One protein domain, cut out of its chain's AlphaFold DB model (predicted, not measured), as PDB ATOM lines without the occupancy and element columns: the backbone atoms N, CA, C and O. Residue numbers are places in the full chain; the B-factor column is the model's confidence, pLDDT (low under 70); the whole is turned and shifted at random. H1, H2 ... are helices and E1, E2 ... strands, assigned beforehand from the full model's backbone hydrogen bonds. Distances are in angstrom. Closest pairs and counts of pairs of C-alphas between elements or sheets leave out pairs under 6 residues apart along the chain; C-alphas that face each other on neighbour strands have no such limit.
ATOM      1  N   VAL A  29     105.589 122.037 162.516       56.19
ATOM      2  CA  VAL A  29     104.696 123.180 162.289       56.19
ATOM      3  C   VAL A  29     104.778 123.524 160.811       56.19
ATOM      4  O   VAL A  29     105.844 123.867 160.316       56.19
ATOM      5  N   VAL A  30     103.682 123.398 160.074       60.91
ATOM      6  CA  VAL A  30     103.698 123.545 158.618       60.91
ATOM      7  C   VAL A  30     102.787 124.689 158.197       60.91
ATOM      8  O   VAL A  30     101.592 124.688 158.476       60.91
ATOM      9  N   PHE A  31     103.338 125.650 157.470       59.97
ATOM     10  CA  PHE A  31     102.605 126.749 156.854       59.97
ATOM     11  C   PHE A  31     102.461 126.478 155.360       59.97
ATOM     12  O   PHE A  31     103.418 126.130 154.681       59.97
ATOM     13  N   HIS A  32     101.257 126.585 154.821       57.12
ATOM     14  CA  HIS A  32     100.950 126.130 153.471       57.12
ATOM     15  C   HIS A  32     100.667 127.334 152.571       57.12
ATOM     16  O   HIS A  32      99.752 128.107 152.846       57.12
ATOM     17  N   ALA A  33     101.373 127.468 151.450       48.91
ATOM     18  CA  ALA A  33     100.959 128.351 150.366       48.91
ATOM     19  C   ALA A  33     100.199 127.520 149.317       48.91
ATOM     20  O   ALA A  33     100.759 126.640 148.660       48.91
ATOM     21  N   GLN A  34      98.896 127.769 149.156       53.97
ATOM     22  CA  GLN A  34      98.097 127.078 148.140       53.97
ATOM     23  C   GLN A  34      98.383 127.647 146.749       53.97
ATOM     24  O   GLN A  34      97.659 128.508 146.263       53.97
ATOM     25  N   LEU A  35      99.446 127.153 146.111       54.09
ATOM     26  CA  LEU A  35      99.870 127.585 144.782       54.09
ATOM     27  C   LEU A  35     100.003 126.392 143.834       54.09
ATOM     28  O   LEU A  35     101.015 125.691 143.880       54.09
ATOM     29  N   PRO A  36      99.013 126.127 142.967       53.16
ATOM     30  CA  PRO A  36      99.173 125.107 141.944       53.16
ATOM     31  C   PRO A  36     100.258 125.532 140.939       53.16
ATOM     32  O   PRO A  36     100.196 126.618 140.369       53.16
ATOM     33  N   LEU A  37     101.229 124.643 140.694       58.56
ATOM     34  CA  LEU A  37     102.214 124.728 139.600       58.56
ATOM     35  C   LEU A  37     103.225 125.892 139.670       58.56
ATOM     36  O   LEU A  37     103.816 126.253 138.651       58.56
ATOM     37  N   TYR A  38     103.488 126.448 140.852       65.44
ATOM     38  CA  TYR A  38     104.486 127.504 141.020       65.44
ATOM     39  C   TYR A  38     105.880 126.921 141.324       65.44
ATOM     40  O   TYR A  38     106.058 126.115 142.240       65.44
ATOM     41  N   LYS A  39     106.881 127.281 140.510       72.94
ATOM     42  CA  LYS A  39     108.251 126.755 140.609       72.94
ATOM     43  C   LYS A  39     109.210 127.852 141.052       72.94
ATOM     44  O   LYS A  39     109.418 128.805 140.313       72.94
ATOM     45  N   LEU A  40     109.813 127.644 142.216       78.88
ATOM     46  CA  LEU A  40     110.970 128.390 142.700       78.88
ATOM     47  C   LEU A  40     112.258 127.607 142.430       78.88
ATOM     48  O   LEU A  40     112.238 126.370 142.402       78.88
ATOM     49  N   SER A  41     113.358 128.320 142.228       84.75
ATOM     50  CA  SER A  41     114.706 127.771 142.234       84.75
ATOM     51  C   SER A  41     115.114 127.358 143.656       84.75
ATOM     52  O   SER A  41     114.625 127.939 144.630       84.75
ATOM     53  N   PRO A  42     116.036 126.390 143.816       83.50
ATOM     54  CA  PRO A  42     116.553 126.015 145.136       83.50
ATOM     55  C   PRO A  42     117.146 127.202 145.910       83.50
ATOM     56  O   PRO A  42     117.036 127.278 147.130       83.50
ATOM     57  N   THR A  43     117.737 128.167 145.199       86.62
ATOM     58  CA  THR A  43     118.274 129.399 145.791       86.62
ATOM     59  C   THR A  43     117.166 130.269 146.383       86.62
ATOM     60  O   THR A  43     117.297 130.736 147.512       86.62
ATOM     61  N   ALA A  44     116.057 130.446 145.658       84.69
ATOM     62  CA  ALA A  44     114.901 131.192 146.143       84.69
ATOM     63  C   ALA A  44     114.251 130.517 147.365       84.69
ATOM     64  O   ALA A  44     113.878 131.194 148.320       84.69
ATOM     65  N   GLU A  45     114.165 129.186 147.379       83.56
ATOM     66  CA  GLU A  45     113.665 128.417 148.529       83.56
ATOM     67  C   GLU A  45     114.546 128.573 149.773       83.56
ATOM     68  O   GLU A  45     114.035 128.792 150.876       83.56
ATOM     69  N   GLN A  46     115.867 128.505 149.600       84.69
ATOM     70  CA  GLN A  46     116.821 128.724 150.684       84.69
ATOM     71  C   GLN A  46     116.734 130.158 151.220       84.69
ATOM     72  O   GLN A  46     116.807 130.370 152.431       84.69
ATOM     73  N   GLU A  47     116.538 131.146 150.343       86.62
ATOM     74  CA  GLU A  47     116.370 132.542 150.746       86.62
ATOM     75  C   GLU A  47     115.081 132.757 151.555       86.62
ATOM     76  O   GLU A  47     115.134 133.393 152.608       86.62
ATOM     77  N   ILE A  48     113.948 132.184 151.129       83.81
ATOM     78  CA  ILE A  48     112.687 132.215 151.897       83.81
ATOM     79  C   ILE A  48     112.896 131.593 153.276       83.81
ATOM     80  O   ILE A  48     112.525 132.189 154.285       83.81
ATOM     81  N   SER A  49     113.521 130.416 153.317       83.31
ATOM     82  CA  SER A  49     113.786 129.677 154.555       83.31
ATOM     83  C   SER A  49     114.663 130.483 155.519       83.31
ATOM     84  O   SER A  49     114.369 130.565 156.708       83.31
ATOM     85  N   SER A  50     115.705 131.138 154.999       86.12
ATOM     86  CA  SER A  50     116.604 132.012 155.762       86.12
ATOM     87  C   SER A  50     115.887 133.239 156.324       86.12
ATOM     88  O   SER A  50     116.001 133.538 157.512       86.12
ATOM     89  N   ARG A  51     115.083 133.919 155.495       88.56
ATOM     90  CA  ARG A  51     114.286 135.078 155.924       88.56
ATOM     91  C   ARG A  51     113.266 134.687 156.992       88.56
ATOM     92  O   ARG A  51     113.194 135.352 158.016       88.56
ATOM     93  N   ALA A  52     112.546 133.584 156.798       86.31
ATOM     94  CA  ALA A  52     111.573 133.088 157.768       86.31
ATOM     95  C   ALA A  52     112.223 132.675 159.098       86.31
ATOM     96  O   ALA A  52     111.715 133.043 160.156       86.31
ATOM     97  N   ALA A  53     113.360 131.968 159.061       84.81
ATOM     98  CA  ALA A  53     114.130 131.631 160.260       84.81
ATOM     99  C   ALA A  53     114.579 132.888 161.018       84.81
ATOM    100  O   ALA A  53     114.494 132.930 162.243       84.81
ATOM    101  N   LYS A  54     115.001 133.933 160.295       87.25
ATOM    102  CA  LYS A  54     115.361 135.221 160.891       87.25
ATOM    103  C   LYS A  54     114.158 135.898 161.559       87.25
ATOM    104  O   LYS A  54     114.265 136.275 162.718       87.25
ATOM    105  N   SER A  55     113.017 136.005 160.877       86.00
ATOM    106  CA  SER A  55     111.809 136.611 161.458       86.00
ATOM    107  C   SER A  55     111.304 135.836 162.683       86.00
ATOM    108  O   SER A  55     110.844 136.436 163.651       86.00
ATOM    109  N   LEU A  56     111.421 134.503 162.676       85.19
ATOM    110  CA  LEU A  56     111.127 133.666 163.841       85.19
ATOM    111  C   LEU A  56     112.096 133.932 164.996       85.19
ATOM    112  O   LEU A  56     111.641 134.085 166.122       85.19
ATOM    113  N   ALA A  57     113.397 134.056 164.732       82.69
ATOM    114  CA  ALA A  57     114.380 134.410 165.755       82.69
ATOM    115  C   ALA A  57     114.137 135.809 166.350       82.69
ATOM    116  O   ALA A  57     114.409 136.029 167.522       82.69
ATOM    117  N   GLU A  58     113.598 136.752 165.577       81.56
ATOM    118  CA  GLU A  58     113.246 138.088 166.079       81.56
ATOM    119  C   GLU A  58     111.968 138.082 166.936       81.56
ATOM    120  O   GLU A  58     111.871 138.826 167.908       81.56
ATOM    121  N   LYS A  59     110.970 137.262 166.582       79.19
ATOM    122  CA  LYS A  59     109.661 137.231 167.267       79.19
ATOM    123  C   LYS A  59     109.579 136.225 168.406       79.19
ATOM    124  O   LYS A  59     108.797 136.412 169.330       79.19
ATOM    125  N   LEU A  60     110.353 135.154 168.314       80.56
ATOM    126  CA  LEU A  60     110.381 134.022 169.230       80.56
ATOM    127  C   LEU A  60     111.844 133.680 169.560       80.56
ATOM    128  O   LEU A  60     112.282 132.563 169.269       80.56
ATOM    129  N   PRO A  61     112.604 134.624 170.150       72.44
ATOM    130  CA  PRO A  61     114.067 134.558 170.261       72.44
ATOM    131  C   PRO A  61     114.586 133.406 171.124       72.44
ATOM    132  O   PRO A  61     115.777 133.109 171.123       72.44
ATOM    133  N   TYR A  62     113.697 132.745 171.858       74.25
ATOM    134  CA  TYR A  62     114.042 131.714 172.826       74.25
ATOM    135  C   TYR A  62     114.489 130.404 172.176       74.25
ATOM    136  O   TYR A  62     115.260 129.652 172.769       74.25
ATOM    137  N   TRP A  63     114.023 130.123 170.959       78.56
ATOM    138  CA  TRP A  63     114.425 128.930 170.222       78.56
ATOM    139  C   TRP A  63     115.471 129.262 169.162       78.56
ATOM    140  O   TRP A  63     115.502 130.349 168.593       78.56
ATOM    141  N   GLN A  64     116.329 128.287 168.871       74.56
ATOM    142  CA  GLN A  64     117.319 128.409 167.807       74.56
ATOM    143  C   GLN A  64     116.722 127.949 166.477       74.56
ATOM    144  O   GLN A  64     116.246 126.815 166.364       74.56
ATOM    145  N   TYR A  65     116.795 128.812 165.463       76.00
ATOM    146  CA  TYR A  65     116.292 128.542 164.116       76.00
ATOM    147  C   TYR A  65     117.441 128.426 163.115       76.00
ATOM    148  O   TYR A  65     118.384 129.218 163.143       76.00
ATOM    149  N   LYS A  66     117.344 127.472 162.188       78.12
ATOM    150  CA  LYS A  66     118.311 127.292 161.095       78.12
ATOM    151  C   LYS A  66     117.591 127.057 159.772       78.12
ATOM    152  O   LYS A  66     116.596 126.341 159.714       78.12
ATOM    153  N   ALA A  67     118.127 127.629 158.698       74.50
ATOM    154  CA  ALA A  67     117.682 127.331 157.341       74.50
ATOM    155  C   ALA A  67     118.439 126.113 156.777       74.50
ATOM    156  O   ALA A  67     119.672 126.114 156.754       74.50
ATOM    157  N   GLY A  68     117.732 125.098 156.273       66.75
ATOM    158  CA  GLY A  68     118.341 123.941 155.590       66.75
ATOM    159  C   GLY A  68     119.014 122.894 156.503       66.75
ATOM    160  O   GLY A  68     118.690 122.780 157.686       66.75
ATOM    161  N   GLY A  69     119.917 122.070 155.939       47.56
ATOM    162  CA  GLY A  69     120.456 120.868 156.592       47.56
ATOM    163  C   GLY A  69     121.926 120.916 157.012       47.56
ATOM    164  O   GLY A  69     122.797 121.011 156.162       47.56
ATOM    165  N   ASP A  70     122.170 120.802 158.324       54.94
ATOM    166  CA  ASP A  70     123.287 120.051 158.926       54.94
ATOM    167  C   ASP A  70     123.121 119.958 160.450       54.94
ATOM    168  O   ASP A  70     122.418 120.782 161.046       54.94
ATOM    169  N   THR A  71     123.764 118.946 161.031       51.28
ATOM    170  CA  THR A  71     123.663 118.456 162.412       51.28
ATOM    171  C   THR A  71     124.408 119.325 163.419       51.28
ATOM    172  O   THR A  71     125.624 119.420 163.327       51.28
ATOM    173  N   ASP A  72     123.687 119.901 164.383       49.50
ATOM    174  CA  ASP A  72     124.110 119.987 165.788       49.50
ATOM    175  C   ASP A  72     122.986 120.575 166.664       49.50
ATOM    176  O   ASP A  72     122.395 121.590 166.310       49.50
ATOM    177  N   PHE A  73     122.741 119.922 167.815       53.16
ATOM    178  CA  PHE A  73     121.815 120.294 168.910       53.16
ATOM    179  C   PHE A  73     120.327 120.499 168.507       53.16
ATOM    180  O   PHE A  73     120.015 120.549 167.320       53.16
ATOM    181  N   PRO A  74     119.346 120.496 169.445       57.88
ATOM    182  CA  PRO A  74     117.939 120.650 169.065       57.88
ATOM    183  C   PRO A  74     117.700 122.042 168.473       57.88
ATOM    184  O   PRO A  74     117.760 123.042 169.182       57.88
ATOM    185  N   GLN A  75     117.443 122.094 167.168       69.75
ATOM    186  CA  GLN A  75     117.166 123.325 166.430       69.75
ATOM    187  C   GLN A  75     115.881 123.172 165.626       69.75
ATOM    188  O   GLN A  75     115.564 122.090 165.118       69.75
ATOM    189  N   LEU A  76     115.159 124.278 165.479       74.75
ATOM    190  CA  LEU A  76     114.025 124.377 164.576       74.75
ATOM    191  C   LEU A  76     114.551 124.646 163.170       74.75
ATOM    192  O   LEU A  76     115.030 125.736 162.849       74.75
ATOM    193  N   ARG A  77     114.481 123.628 162.319       74.81
ATOM    194  CA  ARG A  77     114.766 123.771 160.898       74.81
ATOM    195  C   ARG A  77     113.574 124.424 160.231       74.81
ATOM    196  O   ARG A  77     112.474 123.896 160.316       74.81
ATOM    197  N   VAL A  78     113.812 125.518 159.521       77.50
ATOM    198  CA  VAL A  78     112.823 126.158 158.652       77.50
ATOM    199  C   VAL A  78     113.211 125.864 157.210       77.50
ATOM    200  O   VAL A  78     114.353 126.099 156.812       77.50
ATOM    201  N   GLU A  79     112.290 125.304 156.434       78.06
ATOM    202  CA  GLU A  79     112.547 124.893 155.056       78.06
ATOM    203  C   GLU A  79     111.293 124.998 154.185       78.06
ATOM    204  O   GLU A  79     110.170 124.778 154.642       78.06
ATOM    205  N   VAL A  80     111.477 125.310 152.904       76.81
ATOM    206  CA  VAL A  80     110.400 125.172 151.922       76.81
ATOM    207  C   VAL A  80     110.269 123.693 151.546       76.81
ATOM    208  O   VAL A  80     111.198 123.086 151.021       76.81
ATOM    209  N   LEU A  81     109.103 123.107 151.802       74.44
ATOM    210  CA  LEU A  81     108.745 121.743 151.436       74.44
ATOM    211  C   LEU A  81     107.843 121.743 150.199       74.44
ATOM    212  O   LEU A  81     107.018 122.638 149.993       74.44
ATOM    213  N   ARG A  82     107.958 120.688 149.392       70.50
ATOM    214  CA  ARG A  82     107.100 120.448 148.228       70.50
ATOM    215  C   ARG A  82     106.246 119.215 148.463       70.50
ATOM    216  O   ARG A  82     106.774 118.126 148.666       70.50
ATOM    217  N   GLU A  83     104.930 119.368 148.394       68.06
ATOM    218  CA  GLU A  83     104.042 118.207 148.344       68.06
ATOM    219  C   GLU A  83     104.004 117.602 146.937       68.06
ATOM    220  O   GLU A  83     104.127 118.304 145.932       68.06
ATOM    221  N   ASN A  84     103.674 116.309 146.858       64.62
ATOM    222  CA  ASN A  84     103.366 115.618 145.597       64.62
ATOM    223  C   ASN A  84     102.231 116.293 144.800       64.62
ATOM    224  O   ASN A  84     102.121 116.111 143.591       64.62
ATOM    225  N   SER A  85     101.394 117.086 145.476       63.28
ATOM    226  CA  SER A  85     100.327 117.901 144.888       63.28
ATOM    227  C   SER A  85     100.837 119.156 144.156       63.28
ATOM    228  O   SER A  85     100.046 119.877 143.551       63.28
ATOM    229  N   GLY A  86     102.142 119.443 144.220       63.00
ATOM    230  CA  GLY A  86     102.761 120.659 143.690       63.00
ATOM    231  C   GLY A  86     102.613 121.883 144.597       63.00
ATOM    232  O   GLY A  86     103.048 122.964 144.209       63.00
ATOM    233  N   LYS A  87     102.016 121.730 145.787       67.19
ATOM    234  CA  LYS A  87     101.898 122.803 146.780       67.19
ATOM    235  C   LYS A  87     103.247 123.098 147.425       67.19
ATOM    236  O   LYS A  87     103.998 122.177 147.755       67.19
ATOM    237  N   LEU A  88     103.501 124.386 147.637       67.12
ATOM    238  CA  LEU A  88     104.637 124.875 148.405       67.12
ATOM    239  C   LEU A  88     104.225 125.056 149.859       67.12
ATOM    240  O   LEU A  88     103.207 125.678 150.159       67.12
ATOM    241  N   LEU A  89     105.032 124.521 150.758       70.62
ATOM    242  CA  LEU A  89     104.856 124.659 152.191       70.62
ATOM    243  C   LEU A  89     106.109 125.317 152.758       70.62
ATOM    244  O   LEU A  89     107.207 124.989 152.339       70.62
ATOM    245  N   LEU A  90     105.962 126.210 153.721       73.31
ATOM    246  CA  LEU A  90     107.033 126.600 154.621       73.31
ATOM    247  C   LEU A  90     106.895 125.730 155.873       73.31
ATOM    248  O   LEU A  90     105.990 125.921 156.680       73.31
ATOM    249  N   GLY A  91     107.738 124.714 155.990       70.69
ATOM    250  CA  GLY A  91     107.774 123.810 157.130       70.69
ATOM    251  C   GLY A  91     108.756 124.289 158.187       70.69
ATOM    252  O   GLY A  91     109.818 124.821 157.871       70.69
ATOM    253  N   MET A  92     108.412 124.050 159.444       72.00
ATOM    254  CA  MET A  92     109.313 124.120 160.576       72.00
ATOM    255  C   MET A  92     109.341 122.756 161.266       72.00
ATOM    256  O   MET A  92     108.309 122.267 161.729       72.00
ATOM    257  N   SER A  93     110.509 122.127 161.304       68.38
ATOM    258  CA  SER A  93     110.720 120.792 161.854       68.38
ATOM    259  C   SER A  93     111.772 120.819 162.959       68.38
ATOM    260  O   SER A  93     112.830 121.435 162.826       68.38
ATOM    261  N   LEU A  94     111.497 120.155 164.080       63.75
ATOM    262  CA  LEU A  94     112.493 119.984 165.132       63.75
ATOM    263  C   LEU A  94     113.513 118.919 164.717       63.75
ATOM    264  O   LEU A  94     113.184 117.737 164.606       63.75
ATOM    265  N   MET A  95     114.766 119.325 164.548       60.38
ATOM    266  CA  MET A  95     115.875 118.404 164.328       60.38
ATOM    267  C   MET A  95     116.415 117.939 165.680       60.38
ATOM    268  O   MET A  95     117.141 118.666 166.350       60.38
ATOM    269  N   LEU A  96     116.064 116.721 166.093       57.84
ATOM    270  CA  LEU A  96     116.686 116.073 167.248       57.84
ATOM    271  C   LEU A  96     117.934 115.290 166.841       57.84
ATOM    272  O   LEU A  96     117.950 114.608 165.819       57.84
ATOM    273  N   ALA A  97     118.927 115.272 167.727       42.19
ATOM    274  CA  ALA A  97     119.899 114.184 167.821       42.19
ATOM    275  C   ALA A  97     120.152 113.855 169.310       42.19
ATOM    276  O   ALA A  97     120.176 114.799 170.121       42.19
ATOM    277  N   PRO A  98     120.369 112.585 169.729       44.66
ATOM    278  CA  PRO A  98     120.328 111.287 169.034       44.66
ATOM    279  C   PRO A  98     119.179 110.355 169.521       44.66
ATOM    280  O   PRO A  98     118.346 110.732 170.346       44.66
ATOM    281  N   ALA A  99     119.142 109.124 168.990       38.88
ATOM    282  CA  ALA A  99     118.135 108.085 169.237       38.88
ATOM    283  C   ALA A  99     117.801 107.843 170.727       38.88
ATOM    284  O   ALA A  99     118.685 107.775 171.577       38.88
ATOM    285  N   GLY A 100     116.511 107.644 171.026       39.81
ATOM    286  CA  GLY A 100     116.012 107.290 172.367       39.81
ATOM    287  C   GLY A 100     115.199 108.379 173.077       39.81
ATOM    288  O   GLY A 100     114.677 108.142 174.167       39.81
ATOM    289  N   THR A 101     115.039 109.556 172.469       44.59
ATOM    290  CA  THR A 101     114.099 110.592 172.919       44.59
ATOM    291  C   THR A 101     112.826 110.530 172.078       44.59
ATOM    292  O   THR A 101     112.778 110.997 170.947       44.59
ATOM    293  N   SER A 102     111.773 109.914 172.618       42.28
ATOM    294  CA  SER A 102     110.422 110.081 172.080       42.28
ATOM    295  C   SER A 102     109.880 111.421 172.577       42.28
ATOM    296  O   SER A 102     109.390 111.505 173.706       42.28
ATOM    297  N   LEU A 103     110.018 112.476 171.777       48.88
ATOM    298  CA  LEU A 103     109.247 113.695 172.001       48.88
ATOM    299  C   LEU A 103     107.812 113.485 171.498       48.88
ATOM    300  O   LEU A 103     107.612 112.725 170.544       48.88
ATOM    301  N   PRO A 104     106.806 114.103 172.139       46.16
ATOM    302  CA  PRO A 104     105.457 114.113 171.599       46.16
ATOM    303  C   PRO A 104     105.489 114.713 170.189       46.16
ATOM    304  O   PRO A 104     105.974 115.821 169.970       46.16
ATOM    305  N   ALA A 105     105.007 113.944 169.213       50.28
ATOM    306  CA  ALA A 105     104.858 114.419 167.850       50.28
ATOM    307  C   ALA A 105     103.644 115.354 167.794       50.28
ATOM    308  O   ALA A 105     102.501 114.901 167.822       50.28
ATOM    309  N   GLY A 106     103.899 116.659 167.744       49.06
ATOM    310  CA  GLY A 106     102.891 117.670 167.444       49.06
ATOM    311  C   GLY A 106     102.937 118.030 165.963       49.06
ATOM    312  O   GLY A 106     104.017 118.280 165.426       49.06
ATOM    313  N   SER A 107     101.778 118.068 165.303       58.78
ATOM    314  CA  SER A 107     101.657 118.682 163.980       58.78
ATOM    315  C   SER A 107     100.618 119.788 164.007       58.78
ATOM    316  O   SER A 107      99.469 119.533 164.366       58.78
ATOM    317  N   TRP A 108     101.001 120.981 163.577       62.31
ATOM    318  CA  TRP A 108     100.093 122.115 163.432       62.31
ATOM    319  C   TRP A 108     100.203 122.669 162.020       62.31
ATOM    320  O   TRP A 108     101.287 122.658 161.433       62.31
ATOM    321  N   LYS A 109      99.068 123.075 161.447       69.44
ATOM    322  CA  LYS A 109      98.977 123.478 160.044       69.44
ATOM    323  C   LYS A 109      98.136 124.729 159.887       69.44
ATOM    324  O   LYS A 109      97.014 124.762 160.386       69.44
ATOM    325  N   ASP A 110      98.643 125.679 159.113       69.69
ATOM    326  CA  ASP A 110      97.898 126.879 158.727       69.69
ATOM    327  C   ASP A 110      98.271 127.335 157.313       69.69
ATOM    328  O   ASP A 110      99.268 126.892 156.738       69.69
ATOM    329  N   ALA A 111      97.442 128.179 156.711       68.06
ATOM    330  CA  ALA A 111      97.602 128.655 155.349       68.06
ATOM    331  C   ALA A 111      98.181 130.076 155.321       68.06
ATOM    332  O   ALA A 111      97.606 131.012 155.865       68.06
ATOM    333  N   LEU A 112      99.285 130.258 154.591       70.56
ATOM    334  CA  LEU A 112      99.830 131.581 154.264       70.56
ATOM    335  C   LEU A 112      98.854 132.391 153.405       70.56
ATOM    336  O   LEU A 112      98.763 133.607 153.532       70.56
ATOM    337  N   PHE A 113      98.113 131.705 152.537       71.62
ATOM    338  CA  PHE A 113      97.152 132.316 151.630       71.62
ATOM    339  C   PHE A 113      95.848 131.524 151.639       71.62
ATOM    340  O   PHE A 113      95.854 130.294 151.522       71.62
ATOM    341  N   ALA A 114      94.732 132.232 151.764       68.38
ATOM    342  CA  ALA A 114      93.403 131.660 151.703       68.38
ATOM    343  C   ALA A 114      93.069 131.206 150.266       68.38
ATOM    344  O   ALA A 114      93.580 131.792 149.306       68.38
ATOM    345  N   PRO A 115      92.143 130.241 150.086       59.66
ATOM    346  CA  PRO A 115      91.720 129.735 148.771       59.66
ATOM    347  C   PRO A 115      91.140 130.761 147.768       59.66
ATOM    348  O   PRO A 115      90.717 130.371 146.685       59.66
ATOM    349  N   GLY A 116      91.115 132.059 148.090       60.53
ATOM    350  CA  GLY A 116      90.666 133.140 147.208       60.53
ATOM    351  C   GLY A 116      91.663 134.288 147.022       60.53
ATOM    352  O   GLY A 116      91.411 135.157 146.191       60.53
ATOM    353  N   ASP A 117      92.801 134.288 147.728       67.75
ATOM    354  CA  ASP A 117      93.780 135.389 147.666       67.75
ATOM    355  C   ASP A 117      94.340 135.598 146.248       67.75
ATOM    356  O   ASP A 117      94.674 136.714 145.858       67.75
ATOM    357  N   PHE A 118      94.374 134.535 145.443       63.88
ATOM    358  CA  PHE A 118      94.881 134.558 144.067       63.88
ATOM    359  C   PHE A 118      93.788 134.681 142.998       63.88
ATOM    360  O   PHE A 118      94.095 134.685 141.810       63.88
ATOM    361  N   LEU A 119      92.515 134.780 143.398       58.19
ATOM    362  CA  LEU A 119      91.397 134.981 142.469       58.19
ATOM    363  C   LEU A 119      91.184 136.464 142.120       58.19
ATOM    364  O   LEU A 119      90.539 136.758 141.117       58.19
ATOM    365  N   LEU A 120      91.712 137.391 142.933       51.91
ATOM    366  CA  LEU A 120      91.403 138.829 142.866       51.91
ATOM    367  C   LEU A 120      92.570 139.735 142.425       51.91
ATOM    368  O   LEU A 120      92.341 140.913 142.167       51.91
ATOM    369  N   SER A 121      93.801 139.226 142.296       48.22
ATOM    370  CA  SER A 121      94.924 139.974 141.708       48.22
ATOM    371  C   SER A 121      95.922 139.022 141.031       48.22
ATOM    372  O   SER A 121      96.278 138.003 141.632       48.22
ATOM    373  N   PRO A 122      96.351 139.293 139.782       60.25
ATOM    374  CA  PRO A 122      97.105 138.344 138.983       60.25
ATOM    375  C   PRO A 122      98.613 138.527 139.171       60.25
ATOM    376  O   PRO A 122      99.115 139.636 139.316       60.25
ATOM    377  N   VAL A 123      99.330 137.418 139.007       63.78
ATOM    378  CA  VAL A 123     100.793 137.301 138.945       63.78
ATOM    379  C   VAL A 123     101.451 137.193 140.317       63.78
ATOM    380  O   VAL A 123     101.890 138.160 140.930       63.78
ATOM    381  N   LEU A 124     101.595 135.936 140.743       72.75
ATOM    382  CA  LEU A 124     102.656 135.552 141.665       72.75
ATOM    383  C   LEU A 124     103.971 136.177 141.186       72.75
ATOM    384  O   LEU A 124     104.250 136.109 139.982       72.75
ATOM    385  N   PRO A 125     104.772 136.763 142.089       79.94
ATOM    386  CA  PRO A 125     106.044 137.370 141.711       79.94
ATOM    387  C   PRO A 125     106.899 136.356 140.955       79.94
ATOM    388  O   PRO A 125     106.765 135.150 141.151       79.94
ATOM    389  N   LYS A 126     107.778 136.806 140.068       82.44
ATOM    390  CA  LYS A 126     108.826 135.927 139.538       82.44
ATOM    391  C   LYS A 126     110.078 136.107 140.384       82.44
ATOM    392  O   LYS A 126     110.116 136.937 141.287       82.44
ATOM    393  N   GLU A 127     111.086 135.288 140.138       84.38
ATOM    394  CA  GLU A 127     112.418 135.602 140.645       84.38
ATOM    395  C   GLU A 127     112.942 136.845 139.908       84.38
ATOM    396  O   GLU A 127     112.764 136.927 138.686       84.38
ATOM    397  N   PRO A 128     113.580 137.792 140.618       88.88
ATOM    398  CA  PRO A 128     114.087 137.689 141.994       88.88
ATOM    399  C   PRO A 128     113.142 138.181 143.112       88.88
ATOM    400  O   PRO A 128     113.520 138.123 144.277       88.88
ATOM    401  N   GLU A 129     111.935 138.673 142.827       88.62
ATOM    402  CA  GLU A 129     111.046 139.265 143.845       88.62
ATOM    403  C   GLU A 129     110.325 138.224 144.716       88.62
ATOM    404  O   GLU A 129     109.854 138.537 145.815       88.62
ATOM    405  N   ALA A 130     110.238 136.982 144.239       85.44
ATOM    406  CA  ALA A 130     109.486 135.922 144.894       85.44
ATOM    407  C   ALA A 130     109.904 135.639 146.347       85.44
ATOM    408  O   ALA A 130     109.009 135.603 147.196       85.44
ATOM    409  N   PRO A 131     111.201 135.499 146.698       87.19
ATOM    410  CA  PRO A 131     111.594 135.207 148.072       87.19
ATOM    411  C   PRO A 131     111.078 136.225 149.085       87.19
ATOM    412  O   PRO A 131     110.525 135.846 150.116       87.19
ATOM    413  N   LYS A 132     111.200 137.514 148.753       88.00
ATOM    414  CA  LYS A 132     110.725 138.605 149.603       88.00
ATOM    415  C   LYS A 132     109.208 138.558 149.779       88.00
ATOM    416  O   LYS A 132     108.719 138.655 150.894       88.00
ATOM    417  N   PHE A 133     108.455 138.361 148.701       85.81
ATOM    418  CA  PHE A 133     106.995 138.285 148.778       85.81
ATOM    419  C   PHE A 133     106.500 137.180 149.724       85.81
ATOM    420  O   PHE A 133     105.600 137.418 150.527       85.81
ATOM    421  N   PHE A 134     107.092 135.980 149.659       83.25
ATOM    422  CA  PHE A 134     106.701 134.874 150.540       83.25
ATOM    423  C   PHE A 134     107.127 135.095 151.992       83.25
ATOM    424  O   PHE A 134     106.349 134.777 152.891       83.25
ATOM    425  N   SER A 135     108.318 135.656 152.236       84.12
ATOM    426  CA  SER A 135     108.745 135.990 153.600       84.12
ATOM    427  C   SER A 135     107.881 137.088 154.217       84.12
ATOM    428  O   SER A 135     107.462 136.952 155.363       84.12
ATOM    429  N   ASP A 136     107.552 138.127 153.447       87.19
ATOM    430  CA  ASP A 136     106.723 139.242 153.909       87.19
ATOM    431  C   ASP A 136     105.298 138.748 154.222       87.19
ATOM    432  O   ASP A 136     104.715 139.119 155.240       87.19
ATOM    433  N   ALA A 137     104.747 137.846 153.398       83.94
ATOM    434  CA  ALA A 137     103.449 137.224 153.661       83.94
ATOM    435  C   ALA A 137     103.456 136.364 154.936       83.94
ATOM    436  O   ALA A 137     102.495 136.410 155.706       83.94
ATOM    437  N   PHE A 138     104.529 135.604 155.180       84.75
ATOM    438  CA  PHE A 138     104.702 134.848 156.421       84.75
ATOM    439  C   PHE A 138     104.735 135.777 157.638       84.75
ATOM    440  O   PHE A 138     103.976 135.577 158.586       84.75
ATOM    441  N   GLU A 139     105.533 136.839 157.597       85.88
ATOM    442  CA  GLU A 139     105.619 137.795 158.700       85.88
ATOM    443  C   GLU A 139     104.273 138.481 158.981       85.88
ATOM    444  O   GLU A 139     103.813 138.535 160.126       85.88
ATOM    445  N   GLN A 140     103.593 138.955 157.937       85.38
ATOM    446  CA  GLN A 140     102.340 139.699 158.073       85.38
ATOM    447  C   GLN A 140     101.160 138.831 158.515       85.38
ATOM    448  O   GLN A 140     100.289 139.311 159.235       85.38
ATOM    449  N   ARG A 141     101.084 137.575 158.070       82.00
ATOM    450  CA  ARG A 141      99.890 136.740 158.292       82.00
ATOM    451  C   ARG A 141     100.044 135.758 159.440       82.00
ATOM    452  O   ARG A 141      99.054 135.450 160.095       82.00
ATOM    453  N   ILE A 142     101.268 135.301 159.692       83.56
ATOM    454  CA  ILE A 142     101.569 134.356 160.766       83.56
ATOM    455  C   ILE A 142     102.129 135.104 161.966       83.56
ATOM    456  O   ILE A 142     101.497 135.136 163.017       83.56
ATOM    457  N   LEU A 143     103.291 135.744 161.813       83.75
ATOM    458  CA  LEU A 143     104.018 136.306 162.956       83.75
ATOM    459  C   LEU A 143     103.390 137.583 163.523       83.75
ATOM    460  O   LEU A 143     103.655 137.943 164.668       83.75
ATOM    461  N   SER A 144     102.543 138.261 162.749       83.88
ATOM    462  CA  SER A 144     101.773 139.418 163.221       83.88
ATOM    463  C   SER A 144     100.401 139.033 163.791       83.88
ATOM    464  O   SER A 144      99.689 139.892 164.308       83.88
ATOM    465  N   ASN A 145     100.009 137.755 163.719       83.81
ATOM    466  CA  ASN A 145      98.742 137.268 164.255       83.81
ATOM    467  C   ASN A 145      98.945 136.665 165.651       83.81
ATOM    468  O   ASN A 145      99.431 135.544 165.796       83.81
ATOM    469  N   ALA A 146      98.516 137.395 166.682       82.44
ATOM    470  CA  ALA A 146      98.706 137.006 168.079       82.44
ATOM    471  C   ALA A 146      98.119 135.626 168.426       82.44
ATOM    472  O   ALA A 146      98.723 134.897 169.205       82.44
ATOM    473  N   ALA A 147      96.983 135.235 167.836       81.19
ATOM    474  CA  ALA A 147      96.373 133.932 168.105       81.19
ATOM    475  C   ALA A 147      97.203 132.781 167.514       81.19
ATOM    476  O   ALA A 147      97.384 131.749 168.160       81.19
ATOM    477  N   ILE A 148      97.743 132.977 166.308       78.94
ATOM    478  CA  ILE A 148      98.621 131.999 165.657       78.94
ATOM    479  C   ILE A 148      99.946 131.889 166.416       78.94
ATOM    480  O   ILE A 148     100.382 130.783 166.725       78.94
ATOM    481  N   VAL A 149     100.559 133.023 166.765       80.38
ATOM    482  CA  VAL A 149     101.802 133.059 167.549       80.38
ATOM    483  C   VAL A 149     101.611 132.410 168.917       80.38
ATOM    484  O   VAL A 149     102.456 131.626 169.336       80.38
ATOM    485  N   HIS A 150     100.486 132.667 169.588       80.94
ATOM    486  CA  HIS A 150     100.154 131.999 170.842       80.94
ATOM    487  C   HIS A 150     100.065 130.482 170.649       80.94
ATOM    488  O   HIS A 150     100.708 129.741 171.382       80.94
ATOM    489  N   GLY A 151      99.334 130.009 169.632       77.94
ATOM    490  CA  GLY A 151      99.254 128.583 169.292       77.94
ATOM    491  C   GLY A 151     100.621 127.952 169.012       77.94
ATOM    492  O   GLY A 151     100.890 126.830 169.435       77.94
ATOM    493  N   LEU A 152     101.506 128.690 168.340       77.94
ATOM    494  CA  LEU A 152     102.875 128.265 168.076       77.94
ATOM    495  C   LEU A 152     103.689 128.145 169.371       77.94
ATOM    496  O   LEU A 152     104.369 127.141 169.567       77.94
ATOM    497  N   LEU A 153     103.581 129.127 170.267       79.44
ATOM    498  CA  LEU A 153     104.240 129.122 171.571       79.44
ATOM    499  C   LEU A 153     103.846 127.909 172.418       79.44
ATOM    500  O   LEU A 153     104.740 127.293 172.991       79.44
ATOM    501  N   ILE A 154     102.563 127.527 172.435       78.06
ATOM    502  CA  ILE A 154     102.076 126.309 173.115       78.06
ATOM    503  C   ILE A 154     102.903 125.107 172.668       78.06
ATOM    504  O   ILE A 154     103.599 124.466 173.455       78.06
ATOM    505  N   ILE A 155     102.887 124.854 171.359       76.56
ATOM    506  CA  ILE A 155     103.502 123.676 170.750       76.56
ATOM    507  C   ILE A 155     105.012 123.668 170.991       76.56
ATOM    508  O   ILE A 155     105.587 122.630 171.320       76.56
ATOM    509  N   LEU A 156     105.662 124.819 170.818       79.31
ATOM    510  CA  LEU A 156     107.098 124.940 171.023       79.31
ATOM    511  C   LEU A 156     107.472 124.741 172.495       79.31
ATOM    512  O   LEU A 156     108.442 124.044 172.777       79.31
ATOM    513  N   SER A 157     106.693 125.286 173.430       78.31
ATOM    514  CA  SER A 157     106.943 125.159 174.870       78.31
ATOM    515  C   SER A 157     106.813 123.721 175.376       78.31
ATOM    516  O   SER A 157     107.567 123.301 176.247       78.31
ATOM    517  N   GLU A 158     105.905 122.934 174.795       73.81
ATOM    518  CA  GLU A 158     105.699 121.540 175.190       73.81
ATOM    519  C   GLU A 158     106.742 120.585 174.612       73.81
ATOM    520  O   GLU A 158     107.055 119.555 175.219       73.81
ATOM    521  N   ALA A 159     107.218 120.874 173.404       73.00
ATOM    522  CA  ALA A 159     107.884 119.870 172.593       73.00
ATOM    523  C   ALA A 159     109.267 120.284 172.087       73.00
ATOM    524  O   ALA A 159     109.967 119.447 171.515       73.00
ATOM    525  N   VAL A 160     109.702 121.523 172.320       76.38
ATOM    526  CA  VAL A 160     111.025 122.006 171.924       76.38
ATOM    527  C   VAL A 160     111.772 122.549 173.144       76.38
ATOM    528  O   VAL A 160     111.426 123.621 173.648       76.38
TER     529      VAL A 160
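Overview. This is residues 29 to 160 of the 291 residues of an uncharacterized protein of Acidobacteria bacterium (UniProt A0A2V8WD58). One strongly twisted five-stranded sheet is covered on one face by three helices: H1 and H2 side by side, and H3 at a corner with H2; no named helix covers the other face. Loops through Gly 100 and Leu 120 reach toward opposite ends of the long axis. The printed part has 132 residues, ordered E1, H1, E2, E3, E4, E5, H2, H3, of mixed class; the mixed sheet runs E2, E3, E4, E1, E5. It is compact, with radius of gyration of the C-alphas 14.9 A and spans of 48 by 31 by 28 A.

Arrangement. E1, residues 29 to 33, is antiparallel to E4, residues 88 to 95 (N 31 to O 90, 2.8 A), and parallel to E5, residues 107 to 111 (N 32 to O 110, 2.8 A). H1, residues 42 to 59, is on the sheet at a height of 6.0 A, over E2, residues 65 to 67, and E3, residues 75 to 82; the closest C-alphas of H1 and E3, Ser 49 and Glu 79, are 5.0 A apart. E1, H1 and E2 form a split strand-helix-strand unit, two strands running the same way with E3 and E4 between them, its crossover right-handed. E2 and E3 are parallel, with N 66 and O 76 within hydrogen-bond range at 3.0 A; E3 and E4 form an antiparallel hairpin, with N 79 and O 91 at 2.9 A. H2, residues 130 to 143, touches H1 at a shallow tilt of 28 degrees, the same way, closest at the C-alphas of Ile 48 and Pro 131, 5.0 A. H3, residues 146 to 159, on the same face, only just touches H2, with 3 pairs of C-alphas within 8 A, and only at the corner, closest at the C-alphas of Leu 143 and Val 149, 6.0 A. In H1, H2 and H3 every O i to N i+4 pair is within hydrogen-bond range.

Along the chain. E1 begins at C-alpha 29, (104.696, 123.180, 162.289). H1 is 25.8 A long, E3 21.0 A, E4 20.5 A, H2 18.9 A and H3 20.0 A, ending at C-alpha 159, (107.884, 119.870, 172.593).

Size, cuts and confidence. The C-alphas farthest apart, of Gly 100 and Leu 120, are 49.7 A apart. The printed part has no cut; the links E4 to E5 and E5 to H2 are long. Mean pLDDT of the printed part is 71.2, with 53 residues under 70, among them 93 to 111.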